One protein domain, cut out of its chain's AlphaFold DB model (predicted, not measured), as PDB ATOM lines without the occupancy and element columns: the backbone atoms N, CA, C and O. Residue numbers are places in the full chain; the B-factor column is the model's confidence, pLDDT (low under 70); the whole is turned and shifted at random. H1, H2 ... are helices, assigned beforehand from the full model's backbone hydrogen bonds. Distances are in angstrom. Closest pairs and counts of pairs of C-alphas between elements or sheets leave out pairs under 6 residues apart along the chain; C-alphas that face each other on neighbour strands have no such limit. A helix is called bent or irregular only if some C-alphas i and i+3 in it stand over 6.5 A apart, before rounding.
ATOM      1  N   THR A  50      22.055 -25.188  10.932       84.12
ATOM      2  CA  THR A  50      20.797 -25.756  10.450       84.12
ATOM      3  C   THR A  50      19.657 -25.653  11.465       84.12
ATOM      4  O   THR A  50      18.531 -25.344  11.086       84.12
ATOM      5  N   ASP A  51      19.934 -25.919  12.739       88.75
ATOM      6  CA  ASP A  51      18.960 -25.803  13.822       88.75
ATOM      7  C   ASP A  51      18.624 -24.331  14.065       88.75
ATOM      8  O   ASP A  51      17.454 -23.998  14.151       88.75
ATOM      9  N   ALA A  52      19.602 -23.421  13.990       90.56
ATOM     10  CA  ALA A  52      19.326 -21.982  14.052       90.56
ATOM     11  C   ALA A  52      18.400 -21.494  12.915       90.56
ATOM     12  O   ALA A  52      17.486 -20.710  13.160       90.56
ATOM     13  N   VAL A  53      18.592 -21.982  11.679       94.62
ATOM     14  CA  VAL A  53      17.685 -21.694  10.546       94.62
ATOM     15  C   VAL A  53      16.279 -22.234  10.811       94.62
ATOM     16  O   VAL A  53      15.287 -21.559  10.543       94.62
ATOM     17  N   HIS A  54      16.188 -23.452  11.336       94.94
ATOM     18  CA  HIS A  54      14.919 -24.088  11.660       94.94
ATOM     19  C   HIS A  54      14.173 -23.362  12.789       94.94
ATOM     20  O   HIS A  54      12.983 -23.079  12.662       94.94
ATOM     21  N   ASP A  55      14.879 -23.018  13.859       95.44
ATOM     22  CA  ASP A  55      14.326 -22.321  15.014       95.44
ATOM     23  C   ASP A  55      13.863 -20.918  14.618       95.44
ATOM     24  O   ASP A  55      12.771 -20.498  15.002       95.44
ATOM     25  N   ARG A  56      14.622 -20.226  13.754       96.44
ATOM     26  CA  ARG A  56      14.214 -18.932  13.188       96.44
ATOM     27  C   ARG A  56      12.943 -19.037  12.343       96.44
ATOM     28  O   ARG A  56      12.063 -18.176  12.434       96.44
ATOM     29  N   ALA A  57      12.819 -20.095  11.543       97.06
ATOM     30  CA  ALA A  57      11.607 -20.344  10.771       97.06
ATOM     31  C   ALA A  57      10.383 -20.570  11.679       97.06
ATOM     32  O   ALA A  57       9.263 -20.258  11.272       97.06
ATOM     33  N   ALA A  58      10.588 -21.031  12.920       96.44
ATOM     34  CA  ALA A  58       9.542 -21.235  13.924       96.44
ATOM     35  C   ALA A  58       8.381 -22.101  13.398       96.44
ATOM     36  O   ALA A  58       7.208 -21.791  13.587       96.44
ATOM     37  N   GLY A  59       8.717 -23.165  12.661       96.12
ATOM     38  CA  GLY A  59       7.751 -24.086  12.052       96.12
ATOM     39  C   GLY A  59       7.072 -23.581  10.773       96.12
ATOM     40  O   GLY A  59       6.383 -24.362  10.119       96.12
ATOM     41  N   ARG A  60       7.287 -22.322  10.368       97.88
ATOM     42  CA  ARG A  60       6.744 -21.794   9.109       97.88
ATOM     43  C   ARG A  60       7.441 -22.450   7.914       97.88
ATOM     44  O   ARG A  60       8.674 -22.538   7.901       97.88
ATOM     45  N   PRO A  61       6.693 -22.895   6.891       96.88
ATOM     46  CA  PRO A  61       7.289 -23.331   5.643       96.88
ATOM     47  C   PRO A  61       7.896 -22.131   4.906       96.88
ATOM     48  O   PRO A  61       7.483 -20.987   5.083       96.88
ATOM     49  N   PHE A  62       8.849 -22.407   4.021       97.94
ATOM     50  CA  PHE A  62       9.581 -21.412   3.241       97.94
ATOM     51  C   PHE A  62       8.697 -20.332   2.583       97.94
ATOM     52  O   PHE A  62       9.057 -19.165   2.688       97.94
ATOM     53  N   PRO A  63       7.541 -20.648   1.954       96.44
ATOM     54  CA  PRO A  63       6.704 -19.641   1.287       96.44
ATOM     55  C   PRO A  63       5.953 -18.694   2.234       96.44
ATOM     56  O   PRO A  63       5.382 -17.696   1.790       96.44
ATOM     57  N   GLU A  64       5.870 -19.058   3.514       97.69
ATOM     58  CA  GLU A  64       5.154 -18.317   4.558       97.69
ATOM     59  C   GLU A  64       6.100 -17.488   5.428       97.69
ATOM     60  O   GLU A  64       5.654 -16.765   6.323       97.69
ATOM     61  N   LEU A  65       7.406 -17.571   5.168       98.25
ATOM     62  CA  LEU A  65       8.370 -16.681   5.785       98.25
ATOM     63  C   LEU A  65       8.119 -15.238   5.300       98.25
ATOM     64  O   LEU A  65       7.743 -15.023   4.146       98.25
ATOM     65  N   PRO A  66       8.253 -14.234   6.176       97.75
ATOM     66  CA  PRO A  66       8.147 -12.845   5.754       97.75
ATOM     67  C   PRO A  66       9.352 -12.428   4.891       97.75
ATOM     68  O   PRO A  66      10.407 -13.059   4.918       97.75
ATOM     69  N   ASP A  67       9.176 -11.395   4.059       96.88
ATOM     70  CA  ASP A  67      10.175 -11.004   3.047       96.88
ATOM     71  C   ASP A  67      11.508 -10.531   3.663       96.88
ATOM     72  O   ASP A  67      12.564 -10.665   3.042       96.88
ATOM     73  N   ASP A  68      11.472 -10.021   4.896       97.62
ATOM     74  CA  ASP A  68      12.646  -9.632   5.680       97.62
ATOM     75  C   ASP A  68      13.577 -10.819   5.970       97.62
ATOM     76  O   ASP A  68      14.793 -10.644   5.993       97.62
ATOM     77  N   GLU A  69      13.056 -12.049   6.057       98.44
ATOM     78  CA  GLU A  69      13.869 -13.265   6.207       98.44
ATOM     79  C   GLU A  69      14.823 -13.520   5.030       98.44
ATOM     80  O   GLU A  69      15.728 -14.352   5.129       98.44
ATOM     81  N   PHE A  70      14.644 -12.815   3.915       98.31
ATOM     82  CA  PHE A  70      15.481 -12.928   2.723       98.31
ATOM     83  C   PHE A  70      16.131 -11.604   2.319       98.31
ATOM     84  O   PHE A  70      16.647 -11.504   1.202       98.31
ATOM     85  N   SER A  71      16.122 -10.607   3.208       97.75
ATOM     86  CA  SER A  71      16.744  -9.307   2.978       97.75
ATOM     87  C   SER A  71      18.055  -9.151   3.743       97.75
ATOM     88  O   SER A  71      18.112  -9.417   4.942       97.75
ATOM     89  N   VAL A  72      19.081  -8.598   3.084       97.62
ATOM     90  CA  VAL A  72      20.353  -8.213   3.728       97.62
ATOM     91  C   VAL A  72      20.178  -7.147   4.809       97.62
ATOM     92  O   VAL A  72      21.012  -7.049   5.701       97.62
ATOM     93  N   LEU A  73      19.108  -6.347   4.751       97.38
ATOM     94  CA  LEU A  73      18.854  -5.270   5.714       97.38
ATOM     95  C   LEU A  73      18.370  -5.787   7.072       97.38
ATOM     96  O   LEU A  73      18.495  -5.084   8.070       97.38
ATOM     97  N   ALA A  74      17.823  -7.001   7.109       96.25
ATOM     98  CA  ALA A  74      17.381  -7.661   8.334       96.25
ATOM     99  C   ALA A  74      18.449  -8.612   8.905       96.25
ATOM    100  O   ALA A  74      18.209  -9.296   9.898       96.25
ATOM    101  N   GLU A  75      19.627  -8.681   8.279       95.00
ATOM    102  CA  GLU A  75      20.735  -9.509   8.742       95.00
ATOM    103  C   GLU A  75      21.493  -8.865   9.916       95.00
ATOM    104  O   GLU A  75      21.570  -7.639  10.004       95.00
ATOM    105  N   PRO A  76      22.129  -9.670  10.794       93.75
ATOM    106  CA  PRO A  76      22.238 -11.135  10.773       93.75
ATOM    107  C   PRO A  76      21.039 -11.860  11.411       93.75
ATOM    108  O   PRO A  76      20.254 -11.280  12.148       93.75
ATOM    109  N   GLY A  77      20.954 -13.177  11.188       92.44
ATOM    110  CA  GLY A  77      19.998 -14.054  11.887       92.44
ATOM    111  C   GLY A  77      18.722 -14.387  11.113       92.44
ATOM    112  O   GLY A  77      17.858 -15.071  11.652       92.44
ATOM    113  N   THR A  78      18.621 -13.954   9.857       97.25
ATOM    114  CA  THR A  78      17.534 -14.344   8.955       97.25
ATOM    115  C   THR A  78      17.718 -15.765   8.416       97.25
ATOM    116  O   THR A  78      18.841 -16.284   8.342       97.25
ATOM    117  N   VAL A  79      16.622 -16.397   7.982       97.81
ATOM    118  CA  VAL A  79      16.672 -17.698   7.289       97.81
ATOM    119  C   VAL A  79      17.570 -17.627   6.048       97.81
ATOM    120  O   VAL A  79      18.434 -18.488   5.864       97.81
ATOM    121  N   GLY A  80      17.428 -16.583   5.226       97.56
ATOM    122  CA  GLY A  80      18.228 -16.371   4.020       97.56
ATOM    123  C   GLY A  80      19.726 -16.262   4.307       97.56
ATOM    124  O   GLY A  80      20.531 -16.906   3.626       97.56
ATOM    125  N   ALA A  81      20.113 -15.524   5.352       96.94
ATOM    126  CA  ALA A  81      21.508 -15.431   5.775       96.94
ATOM    127  C   ALA A  81      22.060 -16.776   6.259       96.94
ATOM    128  O   ALA A  81      23.181 -17.144   5.902       96.94
ATOM    129  N   GLY A  82      21.279 -17.539   7.030       96.88
ATOM    130  CA  GLY A  82      21.683 -18.862   7.504       96.88
ATOM    131  C   GLY A  82      21.891 -19.860   6.359       96.88
ATOM    132  O   GLY A  82      22.919 -20.537   6.309       96.88
ATOM    133  N   LEU A  83      20.975 -19.898   5.386       96.44
ATOM    134  CA  LEU A  83      21.109 -20.735   4.187       96.44
ATOM    135  C   LEU A  83      22.333 -20.339   3.346       96.44
ATOM    136  O   LEU A  83      23.110 -21.208   2.930       96.44
ATOM    137  N   ARG A  84      22.567 -19.031   3.159       95.56
ATOM    138  CA  ARG A  84      23.771 -18.525   2.484       95.56
ATOM    139  C   ARG A  84      25.040 -18.960   3.217       95.56
ATOM    140  O   ARG A  84      25.945 -19.503   2.580       95.56
ATOM    141  N   ARG A  85      25.087 -18.802   4.544       95.81
ATOM    142  CA  ARG A  85      26.260 -19.149   5.356       95.81
ATOM    143  C   ARG A  85      26.564 -20.645   5.339       95.81
ATOM    144  O   ARG A  85      27.729 -21.018   5.217       95.81
ATOM    145  N   ILE A  86      25.550 -21.513   5.378       94.69
ATOM    146  CA  ILE A  86      25.732 -22.968   5.214       94.69
ATOM    147  C   ILE A  86      26.458 -23.271   3.897       94.69
ATOM    148  O   ILE A  86      27.401 -24.067   3.861       94.69
ATOM    149  N   ARG A  87      26.050 -22.620   2.804       93.31
ATOM    150  CA  ARG A  87      26.662 -22.818   1.485       93.31
ATOM    151  C   ARG A  87      28.091 -22.273   1.406       93.31
ATOM    152  O   ARG A  87      28.945 -22.913   0.786       93.31
ATOM    153  N   GLU A  88      28.351 -21.110   1.995       94.25
ATOM    154  CA  GLU A  88      29.698 -20.535   2.109       94.25
ATOM    155  C   GLU A  88      30.628 -21.479   2.871       94.25
ATOM    156  O   GLU A  88      31.663 -21.862   2.335       94.25
ATOM    157  N   LEU A  89      30.204 -21.982   4.033       95.00
ATOM    158  CA  LEU A  89      30.963 -22.960   4.817       95.00
ATOM    159  C   LEU A  89      31.277 -24.234   4.031       95.00
ATOM    160  O   LEU A  89      32.390 -24.750   4.106       95.00
ATOM    161  N   CYS A  90      30.322 -24.737   3.243       94.12
ATOM    162  CA  CYS A  90      30.581 -25.877   2.362       94.12
ATOM    163  C   CYS A  90      31.652 -25.561   1.309       94.12
ATOM    164  O   CYS A  90      32.395 -26.452   0.919       94.12
ATOM    165  N   SER A  91      31.719 -24.315   0.835       90.94
ATOM    166  CA  SER A  91      32.714 -23.872  -0.153       90.94
ATOM    167  C   SER A  91      34.090 -23.636   0.481       90.94
ATOM    168  O   SER A  91      35.107 -23.870  -0.163       90.94
ATOM    169  N   GLU A  92      34.117 -23.202   1.744       94.75
ATOM    170  CA  GLU A  92      35.323 -22.983   2.551       94.75
ATOM    171  C   GLU A  92      35.924 -24.297   3.090       94.75
ATOM    172  O   GLU A  92      37.116 -24.347   3.392       94.75
ATOM    173  N   THR A  93      35.131 -25.371   3.205       94.81
ATOM    174  CA  THR A  93      35.562 -26.638   3.818       94.81
ATOM    175  C   THR A  93      36.020 -27.660   2.768       94.81
ATOM    176  O   THR A  93      35.197 -28.176   2.004       94.81
ATOM    177  N   PRO A  94      37.313 -28.048   2.741       95.00
ATOM    178  CA  PRO A  94      37.812 -29.045   1.797       95.00
ATOM    179  C   PRO A  94      37.084 -30.389   1.918       95.00
ATOM    180  O   PRO A  94      36.887 -30.912   3.012       95.00
ATOM    181  N   GLY A  95      36.709 -30.972   0.777       94.62
ATOM    182  CA  GLY A  95      36.030 -32.273   0.720       94.62
ATOM    183  C   GLY A  95      34.529 -32.239   1.033       94.62
ATOM    184  O   GLY A  95      33.869 -33.270   0.904       94.62
ATOM    185  N   VAL A  96      33.959 -31.081   1.383       94.38
ATOM    186  CA  VAL A  96      32.516 -30.932   1.608       94.38
ATOM    187  C   VAL A  96      31.833 -30.464   0.326       94.38
ATOM    188  O   VAL A  96      32.143 -29.427  -0.246       94.38
ATOM    189  N   SER A  97      30.863 -31.245  -0.145       93.38
ATOM    190  CA  SER A  97      30.066 -30.895  -1.322       93.38
ATOM    191  C   SER A  97      28.810 -30.137  -0.903       93.38
ATOM    192  O   SER A  97      27.892 -30.734  -0.338       93.38
ATOM    193  N   ALA A  98      28.718 -28.851  -1.260       91.69
ATOM    194  CA  ALA A  98      27.511 -28.048  -1.034       91.69
ATOM    195  C   ALA A  98      26.248 -28.710  -1.619       91.69
ATOM    196  O   ALA A  98      25.189 -28.667  -1.006       91.69
ATOM    197  N   LYS A  99      26.371 -29.395  -2.768       93.19
ATOM    198  CA  LYS A  99      25.271 -30.156  -3.384       93.19
ATOM    199  C   LYS A  99      24.752 -31.254  -2.450       93.19
ATOM    200  O   LYS A  99      23.545 -31.423  -2.334       93.19
ATOM    201  N   HIS A 100      25.647 -32.023  -1.828       94.75
ATOM    202  CA  HIS A 100      25.247 -33.132  -0.956       94.75
ATOM    203  C   HIS A 100      24.679 -32.627   0.368       94.75
ATOM    204  O   HIS A 100      23.682 -33.166   0.835       94.75
ATOM    205  N   VAL A 101      25.261 -31.563   0.928       94.81
ATOM    206  CA  VAL A 101      24.745 -30.938   2.151       94.81
ATOM    207  C   VAL A 101      23.343 -30.375   1.917       94.81
ATOM    208  O   VAL A 101      22.427 -30.743   2.640       94.81
ATOM    209  N   VAL A 102      23.137 -29.567   0.872       94.06
ATOM    210  CA  VAL A 102      21.809 -29.013   0.545       94.06
ATOM    211  C   VAL A 102      20.795 -30.124   0.264       94.06
ATOM    212  O   VAL A 102      19.676 -30.051   0.757       94.06
ATOM    213  N   ALA A 103      21.178 -31.183  -0.458       94.38
ATOM    214  CA  ALA A 103      20.286 -32.315  -0.704       94.38
ATOM    215  C   ALA A 103      19.866 -33.034   0.588       94.38
ATOM    216  O   ALA A 103      18.688 -33.342   0.754       94.38
ATOM    217  N   ALA A 104      20.802 -33.261   1.516       95.56
ATOM    218  CA  ALA A 104      20.494 -33.849   2.818       95.56
ATOM    219  C   ALA A 104      19.585 -32.928   3.649       95.56
ATOM    220  O   ALA A 104      18.589 -33.380   4.208       95.56
ATOM    221  N   LEU A 105      19.878 -31.626   3.682       95.12
ATOM    222  CA  LEU A 105      19.064 -30.641   4.395       95.12
ATOM    223  C   LEU A 105      17.642 -30.547   3.838       95.12
ATOM    224  O   LEU A 105      16.691 -30.563   4.613       95.12
ATOM    225  N   HIS A 106      17.496 -30.512   2.515       95.38
ATOM    226  CA  HIS A 106      16.199 -30.539   1.847       95.38
ATOM    227  C   HIS A 106      15.434 -31.829   2.145       95.38
ATOM    228  O   HIS A 106      14.245 -31.777   2.422       95.38
ATOM    229  N   HIS A 107      16.100 -32.986   2.143       92.88
ATOM    230  CA  HIS A 107      15.450 -34.247   2.497       92.88
ATOM    231  C   HIS A 107      14.918 -34.239   3.938       92.88
ATOM    232  O   HIS A 107      13.801 -34.683   4.180       92.88
ATOM    233  N   HIS A 108      15.686 -33.689   4.882       93.69
ATOM    234  CA  HIS A 108      15.251 -33.568   6.274       93.69
ATOM    235  C   HIS A 108      14.192 -32.483   6.494       93.69
ATOM    236  O   HIS A 108      13.394 -32.593   7.422       93.69
ATOM    237  N   ARG A 109      14.200 -31.413   5.691       94.44
ATOM    238  CA  ARG A 109      13.330 -30.238   5.854       94.44
ATOM    239  C   ARG A 109      12.790 -29.750   4.496       94.44
ATOM    240  O   ARG A 109      13.095 -28.626   4.084       94.44
ATOM    241  N   PRO A 110      11.962 -30.557   3.801       94.06
ATOM    242  CA  PRO A 110      11.530 -30.288   2.422       94.06
ATOM    243  C   PRO A 110      10.549 -29.116   2.291       94.06
ATOM    244  O   PRO A 110      10.266 -28.661   1.184       94.06
ATOM    245  N   SER A 111       9.996 -28.630   3.403       94.94
ATOM    246  CA  SER A 111       9.158 -27.430   3.441       94.94
ATOM    247  C   SER A 111       9.956 -26.142   3.640       94.94
ATOM    248  O   SER A 111       9.398 -25.075   3.406       94.94
ATOM    249  N   LEU A 112      11.224 -26.219   4.067       97.06
ATOM    250  CA  LEU A 112      12.013 -25.057   4.495       97.06
ATOM    251  C   LEU A 112      13.275 -24.824   3.659       97.06
ATOM    252  O   LEU A 112      13.649 -23.680   3.443       97.06
ATOM    253  N   VAL A 113      13.963 -25.874   3.213       97.56
ATOM    254  CA  VAL A 113      15.255 -25.732   2.525       97.56
ATOM    255  C   VAL A 113      15.058 -25.959   1.027       97.56
ATOM    256  O   VAL A 113      14.748 -27.089   0.666       97.56
ATOM    257  N   PRO A 114      15.254 -24.967   0.140       97.62
ATOM    258  CA  PRO A 114      15.147 -25.177  -1.307       97.62
ATOM    259  C   PRO A 114      16.209 -26.153  -1.839       97.62
ATOM    260  O   PRO A 114      17.383 -26.080  -1.454       97.62
ATOM    261  N   LEU A 115      15.838 -27.059  -2.751       96.94
ATOM    262  CA  LEU A 115      16.789 -27.982  -3.379       96.94
ATOM    263  C   LEU A 115      17.543 -27.307  -4.528       96.94
ATOM    264  O   LEU A 115      17.226 -27.463  -5.709       96.94
ATOM    265  N   LEU A 116      18.636 -26.631  -4.185       95.31
ATOM    266  CA  LEU A 116      19.480 -25.972  -5.174       95.31
ATOM    267  C   LEU A 116      20.593 -26.870  -5.716       95.31
ATOM    268  O   LEU A 116      21.380 -27.489  -5.000       95.31
ATOM    269  N   SER A 117      20.707 -26.862  -7.039       94.31
ATOM    270  CA  SER A 117      21.811 -27.439  -7.802       94.31
ATOM    271  C   SER A 117      22.600 -26.335  -8.508       94.31
ATOM    272  O   SER A 117      22.188 -25.177  -8.550       94.31
ATOM    273  N   ARG A 118      23.757 -26.669  -9.091       94.69
ATOM    274  CA  ARG A 118      24.542 -25.677  -9.842       94.69
ATOM    275  C   ARG A 118      23.738 -25.045 -10.998       94.69
ATOM    276  O   ARG A 118      23.734 -23.821 -11.042       94.69
ATOM    277  N   PRO A 119      23.041 -25.799 -11.874       96.25
ATOM    278  CA  PRO A 119      22.282 -25.199 -12.977       96.25
ATOM    279  C   PRO A 119      21.167 -24.262 -12.501       96.25
ATOM    280  O   PRO A 119      21.110 -23.115 -12.927       96.25
ATOM    281  N   THR A 120      20.343 -24.717 -11.555       97.00
ATOM    282  CA  THR A 120      19.233 -23.921 -10.995       97.00
ATOM    283  C   THR A 120      19.728 -22.640 -10.331       97.00
ATOM    284  O   THR A 120      19.215 -21.564 -10.612       97.00
ATOM    285  N   ARG A 121      20.806 -22.708  -9.536       96.56
ATOM    286  CA  ARG A 121      21.402 -21.505  -8.945       96.56
ATOM    287  C   ARG A 121      21.878 -20.520 -10.011       96.56
ATOM    288  O   ARG A 121      21.652 -19.328  -9.862       96.56
ATOM    289  N   TRP A 122      22.551 -21.000 -11.056       97.19
ATOM    290  CA  TRP A 122      23.042 -20.132 -12.130       97.19
ATOM    291  C   TRP A 122      21.904 -19.476 -12.910       97.19
ATOM    292  O   TRP A 122      22.017 -18.303 -13.241       97.19
ATOM    293  N   GLN A 123      20.806 -20.198 -13.135       97.56
ATOM    294  CA  GLN A 123      19.605 -19.632 -13.739       97.56
ATOM    295  C   GLN A 123      18.977 -18.535 -12.866       97.56
ATOM    296  O   GLN A 123      18.493 -17.551 -13.406       97.56
ATOM    297  N   LEU A 124      19.005 -18.674 -11.536       98.19
ATOM    298  CA  LEU A 124      18.417 -17.692 -10.614       98.19
ATOM    299  C   LEU A 124      19.289 -16.448 -10.386       98.19
ATOM    300  O   LEU A 124      18.763 -15.397 -10.030       98.19
ATOM    301  N   LEU A 125      20.614 -16.543 -10.563       97.62
ATOM    302  CA  LEU A 125      21.549 -15.449 -10.254       97.62
ATOM    303  C   LEU A 125      21.202 -14.107 -10.934       97.62
ATOM    304  O   LEU A 125      21.228 -13.099 -10.232       97.62
ATOM    305  N   PRO A 126      20.834 -14.049 -12.230       98.12
ATOM    306  CA  PRO A 126      20.444 -12.797 -12.886       98.12
ATOM    307  C   PRO A 126      19.166 -12.143 -12.336       98.12
ATOM    308  O   PRO A 126      18.872 -11.006 -12.688       98.12
ATOM    309  N   HIS A 127      18.389 -12.850 -11.511       98.06
ATOM    310  CA  HIS A 127      17.112 -12.382 -10.960       98.06
ATOM    311  C   HIS A 127      17.213 -11.902  -9.505       98.06
ATOM    312  O   HIS A 127      16.210 -11.463  -8.927       98.06
ATOM    313  N   VAL A 128      18.406 -11.993  -8.915       98.19
ATOM    314  CA  VAL A 128      18.720 -11.416  -7.607       98.19
ATOM    315  C   VAL A 128      18.674  -9.893  -7.723       98.19
ATOM    316  O   VAL A 128      19.207  -9.315  -8.670       98.19
ATOM    317  N   ARG A 129      18.011  -9.248  -6.767       98.06
ATOM    318  CA  ARG A 129      17.866  -7.792  -6.686       98.06
ATOM    319  C   ARG A 129      18.782  -7.227  -5.610       98.06
ATOM    320  O   ARG A 129      19.237  -7.947  -4.723       98.06
ATOM    321  N   GLU A 130      19.031  -5.924  -5.673       97.38
ATOM    322  CA  GLU A 130      19.650  -5.222  -4.551       97.38
ATOM    323  C   GLU A 130      18.819  -5.441  -3.281       97.38
ATOM    324  O   GLU A 130      17.589  -5.379  -3.311       97.38
ATOM    325  N   GLY A 131      19.497  -5.751  -2.179       97.00
ATOM    326  CA  GLY A 131      18.853  -6.054  -0.908       97.00
ATOM    327  C   GLY A 131      18.533  -7.535  -0.673       97.00
ATOM    328  O   GLY A 131      18.233  -7.889   0.463       97.00
ATOM    329  N   ASP A 132      18.628  -8.407  -1.682       98.25
ATOM    330  CA  ASP A 132      18.410  -9.851  -1.518       98.25
ATOM    331  C   ASP A 132      19.590 -10.517  -0.792       98.25
ATOM    332  O   ASP A 132      20.748 -10.370  -1.190       98.25
ATOM    333  N   SER A 133      19.306 -11.345   0.218       95.50
ATOM    334  CA  SER A 133      20.331 -12.128   0.915       95.50
ATOM    335  C   SER A 133      21.036 -13.116  -0.018       95.50
ATOM    336  O   SER A 133      22.253 -13.286   0.062       95.50
ATOM    337  N   SER A 134      20.298 -13.807  -0.889       96.81
ATOM    338  CA  SER A 134      20.843 -14.707  -1.915       96.81
ATOM    339  C   SER A 134      19.742 -15.135  -2.902       96.81
ATOM    340  O   SER A 134      18.669 -14.537  -2.939       96.81
ATOM    341  N   VAL A 135      19.981 -16.177  -3.710       98.12
ATOM    342  CA  VAL A 135      19.006 -16.676  -4.707       98.12
ATOM    343  C   VAL A 135      17.715 -17.206  -4.075       98.12
ATOM    344  O   VAL A 135      16.681 -17.252  -4.727       98.12
ATOM    345  N   GLU A 136      17.755 -17.572  -2.798       98.25
ATOM    346  CA  GLU A 136      16.607 -17.982  -1.999       98.25
ATOM    347  C   GLU A 136      15.532 -16.876  -1.944       98.25
ATOM    348  O   GLU A 136      14.346 -17.186  -1.997       98.25
ATOM    349  N   ALA A 137      15.917 -15.594  -1.979       98.50
ATOM    350  CA  ALA A 137      14.971 -14.477  -2.093       98.50
ATOM    351  C   ALA A 137      14.185 -14.505  -3.419       98.50
ATOM    352  O   ALA A 137      12.993 -14.195  -3.457       98.50
ATOM    353  N   VAL A 138      14.838 -14.920  -4.513       98.62
ATOM    354  CA  VAL A 138      14.203 -15.090  -5.829       98.62
ATOM    355  C   VAL A 138      13.169 -16.210  -5.766       98.62
ATOM    356  O   VAL A 138      12.023 -15.995  -6.148       98.62
ATOM    357  N   ILE A 139      13.548 -17.367  -5.211       98.56
ATOM    358  CA  ILE A 139      12.661 -18.529  -5.028       98.56
ATOM    359  C   ILE A 139      11.437 -18.134  -4.203       98.56
ATOM    360  O   ILE A 139      10.308 -18.454  -4.573       98.56
ATOM    361  N   HIS A 140      11.644 -17.398  -3.108       98.56
ATOM    362  CA  HIS A 140      10.561 -16.941  -2.245       98.56
ATOM    363  C   HIS A 140       9.544 -16.091  -3.018       98.56
ATOM    364  O   HIS A 140       8.343 -16.374  -2.996       98.56
ATOM    365  N   ARG A 141      10.027 -15.103  -3.784       98.44
ATOM    366  CA  ARG A 141       9.171 -14.272  -4.641       98.44
ATOM    367  C   ARG A 141       8.462 -15.076  -5.725       98.44
ATOM    368  O   ARG A 141       7.275 -14.855  -5.944       98.44
ATOM    369  N   GLU A 142       9.163 -15.987  -6.398       98.44
ATOM    370  CA  GLU A 142       8.583 -16.829  -7.449       98.44
ATOM    371  C   GLU A 142       7.447 -17.694  -6.908       98.44
ATOM    372  O   GLU A 142       6.374 -17.740  -7.512       98.44
ATOM    373  N   ILE A 143       7.641 -18.333  -5.751       98.31
ATOM    374  CA  ILE A 143       6.602 -19.153  -5.128       98.31
ATOM    375  C   ILE A 143       5.406 -18.291  -4.726       98.31
ATOM    376  O   ILE A 143       4.271 -18.662  -5.013       98.31
ATOM    377  N   ARG A 144       5.632 -17.133  -4.093       97.56
ATOM    378  CA  ARG A 144       4.539 -16.238  -3.682       97.56
ATOM    379  C   ARG A 144       3.741 -15.724  -4.875       97.56
ATOM    380  O   ARG A 144       2.513 -15.771  -4.842       97.56
ATOM    381  N   ALA A 145       4.421 -15.298  -5.938       98.12
ATOM    382  CA  ALA A 145       3.780 -14.825  -7.163       98.12
ATOM    383  C   ALA A 145       2.958 -15.922  -7.860       98.12
ATOM    384  O   ALA A 145       1.929 -15.630  -8.462       98.12
ATOM    385  N   ASN A 146       3.377 -17.186  -7.747       98.06
ATOM    386  CA  ASN A 146       2.730 -18.326  -8.399       98.06
ATOM    387  C   ASN A 146       1.935 -19.215  -7.430       98.06
ATOM    388  O   ASN A 146       1.612 -20.354  -7.772       98.06
ATOM    389  N   ARG A 147       1.603 -18.720  -6.227       96.00
ATOM    390  CA  ARG A 147       1.052 -19.548  -5.141       96.00
ATOM    391  C   ARG A 147      -0.193 -20.319  -5.566       96.00
ATOM    392  O   ARG A 147      -0.248 -21.520  -5.356       96.00
ATOM    393  N   ALA A 148      -1.147 -19.655  -6.218       96.69
ATOM    394  CA  ALA A 148      -2.381 -20.297  -6.675       96.69
ATOM    395  C   ALA A 148      -2.120 -21.440  -7.675       96.69
ATOM    396  O   ALA A 148      -2.688 -22.521  -7.542       96.69
ATOM    397  N   ALA A 149      -1.223 -21.228  -8.643       97.56
ATOM    398  CA  ALA A 149      -0.884 -22.238  -9.643       97.56
ATOM    399  C   ALA A 149      -0.130 -23.427  -9.026       97.56
ATOM    400  O   ALA A 149      -0.418 -24.578  -9.350       97.56
ATOM    401  N   LEU A 150       0.809 -23.160  -8.114       96.81
ATOM    402  CA  LEU A 150       1.549 -24.207  -7.410       96.81
ATOM    403  C   LEU A 150       0.660 -24.993  -6.439       96.81
ATOM    404  O   LEU A 150       0.837 -26.202  -6.332       96.81
ATOM    405  N   SER A 151      -0.304 -24.348  -5.774       94.75
ATOM    406  CA  SER A 151      -1.301 -25.027  -4.935       94.75
ATOM    407  C   SER A 151      -2.198 -25.944  -5.763       94.75
ATOM    408  O   SER A 151      -2.346 -27.112  -5.421       94.75
ATOM    409  N   LEU A 152      -2.704 -25.472  -6.906       95.81
ATOM    410  CA  LEU A 152      -3.468 -26.325  -7.818       95.81
ATOM    411  C   LEU A 152      -2.627 -27.515  -8.303       95.81
ATOM    412  O   LEU A 152      -3.104 -28.646  -8.323       95.81
ATOM    413  N   LEU A 153      -1.366 -27.286  -8.678       94.94
ATOM    414  CA  LEU A 153      -0.466 -28.371  -9.072       94.94
ATOM    415  C   LEU A 153      -0.242 -29.367  -7.927       94.94
ATOM    416  O   LEU A 153      -0.215 -30.570  -8.167       94.94
ATOM    417  N   GLN A 154      -0.096 -28.876  -6.697       94.12
ATOM    418  CA  GLN A 154       0.061 -29.708  -5.511       94.12
ATOM    419  C   GLN A 154      -1.136 -30.631  -5.298       94.12
ATOM    420  O   GLN A 154      -0.934 -31.827  -5.104       94.12
ATOM    421  N   GLU A 155      -2.353 -30.098  -5.393       93.38
ATOM    422  CA  GLU A 155      -3.590 -30.879  -5.304       93.38
ATOM    423  C   GLU A 155      -3.633 -31.964  -6.388       93.38
ATOM    424  O   GLU A 155      -3.800 -33.141  -6.083       93.38
ATOM    425  N   ARG A 156      -3.362 -31.604  -7.652       92.75
ATOM    426  CA  ARG A 156      -3.369 -32.573  -8.764       92.75
ATOM    427  C   ARG A 156      -2.314 -33.662  -8.623       92.75
ATOM    428  O   ARG A 156      -2.566 -34.810  -8.980       92.75
ATOM    429  N   VAL A 157      -1.125 -33.318  -8.138       91.56
ATOM    430  CA  VAL A 157      -0.071 -34.306  -7.890       91.56
ATOM    431  C   VAL A 157      -0.451 -35.217  -6.725       91.56
ATOM    432  O   VAL A 157      -0.215 -36.418  -6.814       91.56
ATOM    433  N   ALA A 158      -1.067 -34.684  -5.668       91.19
ATOM    434  CA  ALA A 158      -1.560 -35.495  -4.561       91.19
ATOM    435  C   ALA A 158      -2.628 -36.501  -5.025       91.19
ATOM    436  O   ALA A 158      -2.532 -37.674  -4.665       91.19
ATOM    437  N   ASP A 159      -3.566 -36.080  -5.881       89.69
ATOM    438  CA  ASP A 159      -4.573 -36.966  -6.485       89.69
ATOM    439  C   ASP A 159      -3.917 -38.111  -7.280       89.69
ATOM    440  O   ASP A 159      -4.280 -39.278  -7.123       89.69
ATOM    441  N   LEU A 160      -2.920 -37.788  -8.115       88.25
ATOM    442  CA  LEU A 160      -2.206 -38.759  -8.956       88.25
ATOM    443  C   LEU A 160      -1.351 -39.747  -8.156       88.25
ATOM    444  O   LEU A 160      -1.171 -40.883  -8.583       88.25
ATOM    445  N   LEU A 161      -0.805 -39.313  -7.023       87.31
ATOM    446  CA  LEU A 161       0.000 -40.148  -6.132       87.31
ATOM    447  C   LEU A 161      -0.849 -40.848  -5.062       87.31
ATOM    448  O   LEU A 161      -0.292 -41.406  -4.124       87.31
ATOM    449  N   HIS A 162      -2.181 -40.808  -5.172       85.38
ATOM    450  CA  HIS A 162      -3.108 -41.394  -4.196       85.38
ATOM    451  C   HIS A 162      -2.870 -40.922  -2.750       85.38
ATOM    452  O   HIS A 162      -3.137 -41.645  -1.795       85.38
ATOM    453  N   GLY A 163      -2.367 -39.697  -2.582       73.31
ATOM    454  CA  GLY A 163      -2.035 -39.130  -1.276       73.31
ATOM    455  C   GLY A 163      -0.760 -39.684  -0.624       73.31
ATOM    456  O   GLY A 163      -0.423 -39.235   0.474       73.31
ATOM    457  N   ASP A 164      -0.019 -40.588  -1.275       71.38
ATOM    458  CA  ASP A 164       1.251 -41.094  -0.752       71.38
ATOM    459  C   ASP A 164       2.306 -39.975  -0.779       71.38
ATOM    460  O   ASP A 164       2.856 -39.621  -1.821       71.38
ATOM    461  N   ALA A 165       2.579 -39.407   0.401       70.06
ATOM    462  CA  ALA A 165       3.562 -38.350   0.656       70.06
ATOM    463  C   ALA A 165       3.361 -37.073  -0.198       70.06
ATOM    464  O   ALA A 165       4.064 -36.871  -1.195       70.06
ATOM    465  N   PRO A 166       2.458 -36.152   0.205       79.62
ATOM    466  CA  PRO A 166       2.183 -34.947  -0.570       79.62
ATOM    467  C   PRO A 166       3.457 -34.119  -0.757       79.62
ATOM    468  O   PRO A 166       4.118 -33.716   0.206       79.62
ATOM    469  N   LEU A 167       3.802 -33.842  -2.016       91.44
ATOM    470  CA  LEU A 167       4.912 -32.948  -2.326       91.44
ATOM    471  C   LEU A 167       4.582 -31.546  -1.807       91.44
ATOM    472  O   LEU A 167       3.474 -31.050  -1.992       91.44
ATOM    473  N   THR A 168       5.542 -30.886  -1.161       93.56
ATOM    474  CA  THR A 168       5.374 -29.492  -0.733       93.56
ATOM    475  C   THR A 168       5.352 -28.560  -1.950       93.56
ATOM    476  O   THR A 168       5.932 -28.865  -2.993       93.56
ATOM    477  N   VAL A 169       4.746 -27.376  -1.811       95.44
ATOM    478  CA  VAL A 169       4.820 -26.312  -2.833       95.44
ATOM    479  C   VAL A 169       6.271 -25.987  -3.200       95.44
ATOM    480  O   VAL A 169       6.596 -25.863  -4.379       95.44
ATOM    481  N   LEU A 170       7.154 -25.912  -2.198       97.12
ATOM    482  CA  LEU A 170       8.588 -25.710  -2.409       97.12
ATOM    483  C   LEU A 170       9.193 -26.838  -3.253       97.12
ATOM    484  O   LEU A 170       9.906 -26.576  -4.216       97.12
ATOM    485  N   ARG A 171       8.857 -28.097  -2.948       95.94
ATOM    486  CA  ARG A 171       9.359 -29.253  -3.693       95.94
ATOM    487  C   ARG A 171       8.906 -29.250  -5.152       95.94
ATOM    488  O   ARG A 171       9.692 -29.600  -6.029       95.94
ATOM    489  N   LEU A 172       7.656 -28.877  -5.415       96.56
ATOM    490  CA  LEU A 172       7.132 -28.758  -6.778       96.56
ATOM    491  C   LEU A 172       7.846 -27.648  -7.547       96.56
ATOM    492  O   LEU A 172       8.252 -27.867  -8.689       96.56
ATOM    493  N   HIS A 173       8.061 -26.494  -6.908       97.94
ATOM    494  CA  HIS A 173       8.854 -25.407  -7.481       97.94
ATOM    495  C   HIS A 173      10.276 -25.870  -7.823       97.94
ATOM    496  O   HIS A 173      10.690 -25.719  -8.971       97.94
ATOM    497  N   ASP A 174      10.975 -26.537  -6.900       97.69
ATOM    498  CA  ASP A 174      12.333 -27.049  -7.126       97.69
ATOM    499  C   ASP A 174      12.408 -28.005  -8.332       97.69
ATOM    500  O   ASP A 174      13.354 -27.954  -9.127       97.69
ATOM    501  N   VAL A 175      11.410 -28.885  -8.495       96.38
ATOM    502  CA  VAL A 175      11.325 -29.818  -9.632       96.38
ATOM    503  C   VAL A 175      11.123 -29.063 -10.945       96.38
ATOM    504  O   VAL A 175      11.848 -29.322 -11.909       96.38
ATOM    505  N   LEU A 176      10.179 -28.119 -10.994       97.56
ATOM    506  CA  LEU A 176       9.907 -27.316 -12.191       97.56
ATOM    507  C   LEU A 176      11.103 -26.440 -12.571       97.56
ATOM    508  O   LEU A 176      11.468 -26.363 -13.749       97.56
ATOM    509  N   LEU A 177      11.756 -25.833 -11.581       97.94
ATOM    510  CA  LEU A 177      12.971 -25.057 -11.772       97.94
ATOM    511  C   LEU A 177      14.097 -25.941 -12.316       97.94
ATOM    512  O   LEU A 177      14.765 -25.557 -13.273       97.94
ATOM    513  N   TRP A 178      14.296 -27.145 -11.771       97.81
ATOM    514  CA  TRP A 178      15.306 -28.076 -12.279       97.81
ATOM    515  C   TRP A 178      15.017 -28.542 -13.708       97.81
ATOM    516  O   TRP A 178      15.928 -28.559 -14.541       97.81
ATOM    517  N   LEU A 179      13.766 -28.890 -14.018       97.88
ATOM    518  CA  LEU A 179      13.350 -29.257 -15.371       97.88
ATOM    519  C   LEU A 179      13.588 -28.108 -16.356       97.88
ATOM    520  O   LEU A 179      14.058 -28.349 -17.466       97.88
ATOM    521  N   SER A 180      13.325 -26.871 -15.941       96.94
ATOM    522  CA  SER A 180      13.567 -25.680 -16.760       96.94
ATOM    523  C   SER A 180      15.067 -25.436 -16.961       96.94
ATOM    524  O   SER A 180      15.528 -25.352 -18.097       96.94
ATOM    525  N   ALA A 181      15.854 -25.453 -15.879       96.81
ATOM    526  CA  ALA A 181      17.306 -25.242 -15.898       96.81
ATOM    527  C   ALA A 181      18.077 -26.283 -16.706       96.81
ATOM    528  O   ALA A 181      19.195 -26.035 -17.153       96.81
ATOM    529  N   THR A 182      17.503 -27.475 -16.852       96.50
ATOM    530  CA  THR A 182      18.100 -28.582 -17.600       96.50
ATOM    531  C   THR A 182      17.465 -28.791 -18.973       96.50
ATOM    532  O   THR A 182      17.826 -29.755 -19.645       96.50
ATOM    533  N   LEU A 183      16.559 -27.899 -19.402       95.94
ATOM    534  CA  LEU A 183      15.839 -27.966 -20.681       95.94
ATOM    535  C   LEU A 183      15.041 -29.273 -20.865       95.94
ATOM    536  O   LEU A 183      14.873 -29.775 -21.973       95.94
ATOM    537  N   ARG A 184      14.551 -29.841 -19.760       96.75
ATOM    538  CA  ARG A 184      13.802 -31.107 -19.704       96.75
ATOM    539  C   ARG A 184      12.299 -30.925 -19.531       96.75
ATOM    540  O   ARG A 184      11.577 -31.915 -19.594       96.75
ATOM    541  N   LEU A 185      11.821 -29.698 -19.316       96.31
ATOM    542  CA  LEU A 185      10.406 -29.437 -19.044       96.31
ATOM    543  C   LEU A 185       9.491 -29.948 -20.166       96.31
ATOM    544  O   LEU A 185       8.585 -30.725 -19.889       96.31
ATOM    545  N   SER A 186       9.768 -29.597 -21.425       95.69
ATOM    546  CA  SER A 186       8.950 -30.037 -22.565       95.69
ATOM    547  C   SER A 186       8.895 -31.561 -22.689       95.69
ATOM    548  O   SER A 186       7.837 -32.126 -22.948       95.69
ATOM    549  N   HIS A 187      10.017 -32.241 -22.434       96.00
ATOM    550  CA  HIS A 187      10.074 -33.701 -22.448       96.00
ATOM    551  C   HIS A 187       9.255 -34.324 -21.309       96.00
ATOM    552  O   HIS A 187       8.508 -35.270 -21.540       96.00
ATOM    553  N   ALA A 188       9.347 -33.777 -20.093       94.44
ATOM    554  CA  ALA A 188       8.548 -34.238 -18.958       94.44
ATOM    555  C   ALA A 188       7.039 -34.071 -19.211       94.44
ATOM    556  O   ALA A 188       6.262 -34.973 -18.901       94.44
ATOM    557  N   VAL A 189       6.630 -32.957 -19.829       94.19
ATOM    558  CA  VAL A 189       5.235 -32.720 -20.232       94.19
ATOM    559  C   VAL A 189       4.786 -33.737 -21.283       94.19
ATOM    560  O   VAL A 189       3.733 -34.349 -21.111       94.19
ATOM    561  N   ALA A 190       5.590 -33.973 -22.325       93.44
ATOM    562  CA  ALA A 190       5.272 -34.951 -23.367       93.44
ATOM    563  C   ALA A 190       5.109 -36.375 -22.801       93.44
ATOM    564  O   ALA A 190       4.170 -37.084 -23.162       93.44
ATOM    565  N   LEU A 191       5.977 -36.780 -21.862       92.56
ATOM    566  CA  LEU A 191       5.846 -38.060 -21.158       92.56
ATOM    567  C   LEU A 191       4.551 -38.139 -20.338       92.56
ATOM    568  O   LEU A 191       3.860 -39.153 -20.390       92.56
ATOM    569  N   GLY A 192       4.200 -37.072 -19.614       89.25
ATOM    570  CA  GLY A 192       2.954 -37.013 -18.846       89.25
ATOM    571  C   GLY A 192       1.709 -37.123 -19.730       89.25
ATOM    572  O   GLY A 192       0.789 -37.871 -19.411       89.25
ATOM    573  N   GLN A 193       1.697 -36.442 -20.878       91.38
ATOM    574  CA  GLN A 193       0.591 -36.512 -21.841       91.38
ATOM    575  C   GLN A 193       0.421 -37.920 -22.426       91.38
ATOM    576  O   GLN A 193      -0.701 -38.424 -22.487       91.38
ATOM    577  N   ALA A 194       1.522 -38.578 -22.799       89.00
ATOM    578  CA  ALA A 194       1.495 -39.947 -23.313       89.00
ATOM    579  C   ALA A 194       1.024 -40.969 -22.259       89.00
ATOM    580  O   ALA A 194       0.361 -41.945 -22.605       89.00
ATOM    581  N   ALA A 195       1.325 -40.744 -20.976       84.81
ATOM    582  CA  ALA A 195       0.862 -41.606 -19.886       84.81
ATOM    583  C   ALA A 195      -0.658 -41.504 -19.645       84.81
ATOM    584  O   ALA A 195      -1.286 -42.495 -19.285       84.81
TER     585      ALA A 195
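What this domain is: This is residues 50 to 195 of the 203 residues of an uncharacterized protein of Blastococcus saxobsidens (strain DD2) (UniProt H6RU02). Picture an elongated body of crossed helices in two groups: at one end H3 and H4 fold back on each other as a hairpin with H1 beside H3, and next to them H5, H6 and H8 pack crosswise on one another, with H7 across the first part of H8. Short H2 bridges the groups, between H3 and H6, and residues 189 to 195 of H9 stick out at the far end. The printed part has 146 residues with nine named helices, H1 to H9 in chain order, no named strand, and the class is all helix. It is compact, with a radius of gyration of the C-alphas of 15.7 A, and spans 48 by 31 by 29 A.

Where its parts are: Find C-alpha 50 at (20.797, -25.756, 10.450); from there H1 runs to residue 57, 10.7 A. H2, residues 67 to 70, comes next, then H3, residues 79 to 92, 20.0 A, ending at (35.323, -22.983, 2.551). Read on through H4, residues 98 to 108, 15.3 A; H5, residues 118 to 127, 15.3 A; H6, residues 135 to 145, 15.5 A; H7, residues 147 to 160, 19.9 A; and H8, residues 169 to 181, 18.1 A. H9, residues 185 to 195, 15.5 A, ends at (0.862, -41.606, -19.886). H5 is irregular, but only just: C-alphas 123 and 126 are 6.9 A apart.

How they stand to each other: Start at H8, the hub, which touches four helices. Its residues 177 to 181 touch H5, about perpendicular at 84 degrees, with C-alphas of Thr 120 and Ala 181 closest at 5.4 A. Its residues 169 to 173 touch residues 150 to 154 of H7, about perpendicular at 85 degrees, closest at C-alphas of Leu 150 and Val 169, 6.0 A. H6 and H8 only just touch, with 3 pairs of C-alphas within 8 A, closest Ile 143 and His 173, 7.1 A. H8 and H9 touch only at the corner, closest at C-alphas of Leu 179 and Leu 185, 4.7 A. H5 and H6 touch at C-alphas of Leu 124 and Val 135, 6.0 A. Look next at H2, where the C-alphas of Phe 70 and Ala 137 of H6 are closest at 5.1 A, and those of Phe 70 and Gly 80 of H3 at 4.6 A. H1 touches H3, C-alphas of Val 53 and Val 79 closest at 5.3 A, a shallow tilt of 16 degrees, opposite ways. H3, with residues 87 to 91, and H4 form a helical hairpin, closest at C-alphas of Cys 90 and Ala 98, 5.1 A. H4 and H8 are apart. Every O i to N i+4 pair is within hydrogen-bond range in H1, H3, H4, H6, H7, H8 and H9; in H5 it is 4 of 6, and H2 is too short for such a pair.

The domain as a whole: The two C-alphas farthest apart are those of Pro 76 and Ala 194, 49.2 A. The printed part has no cut and no long link. Residues 91 to 96 also stand free. The mean pLDDT of the printed part is 94.8, and no printed residue is under 70.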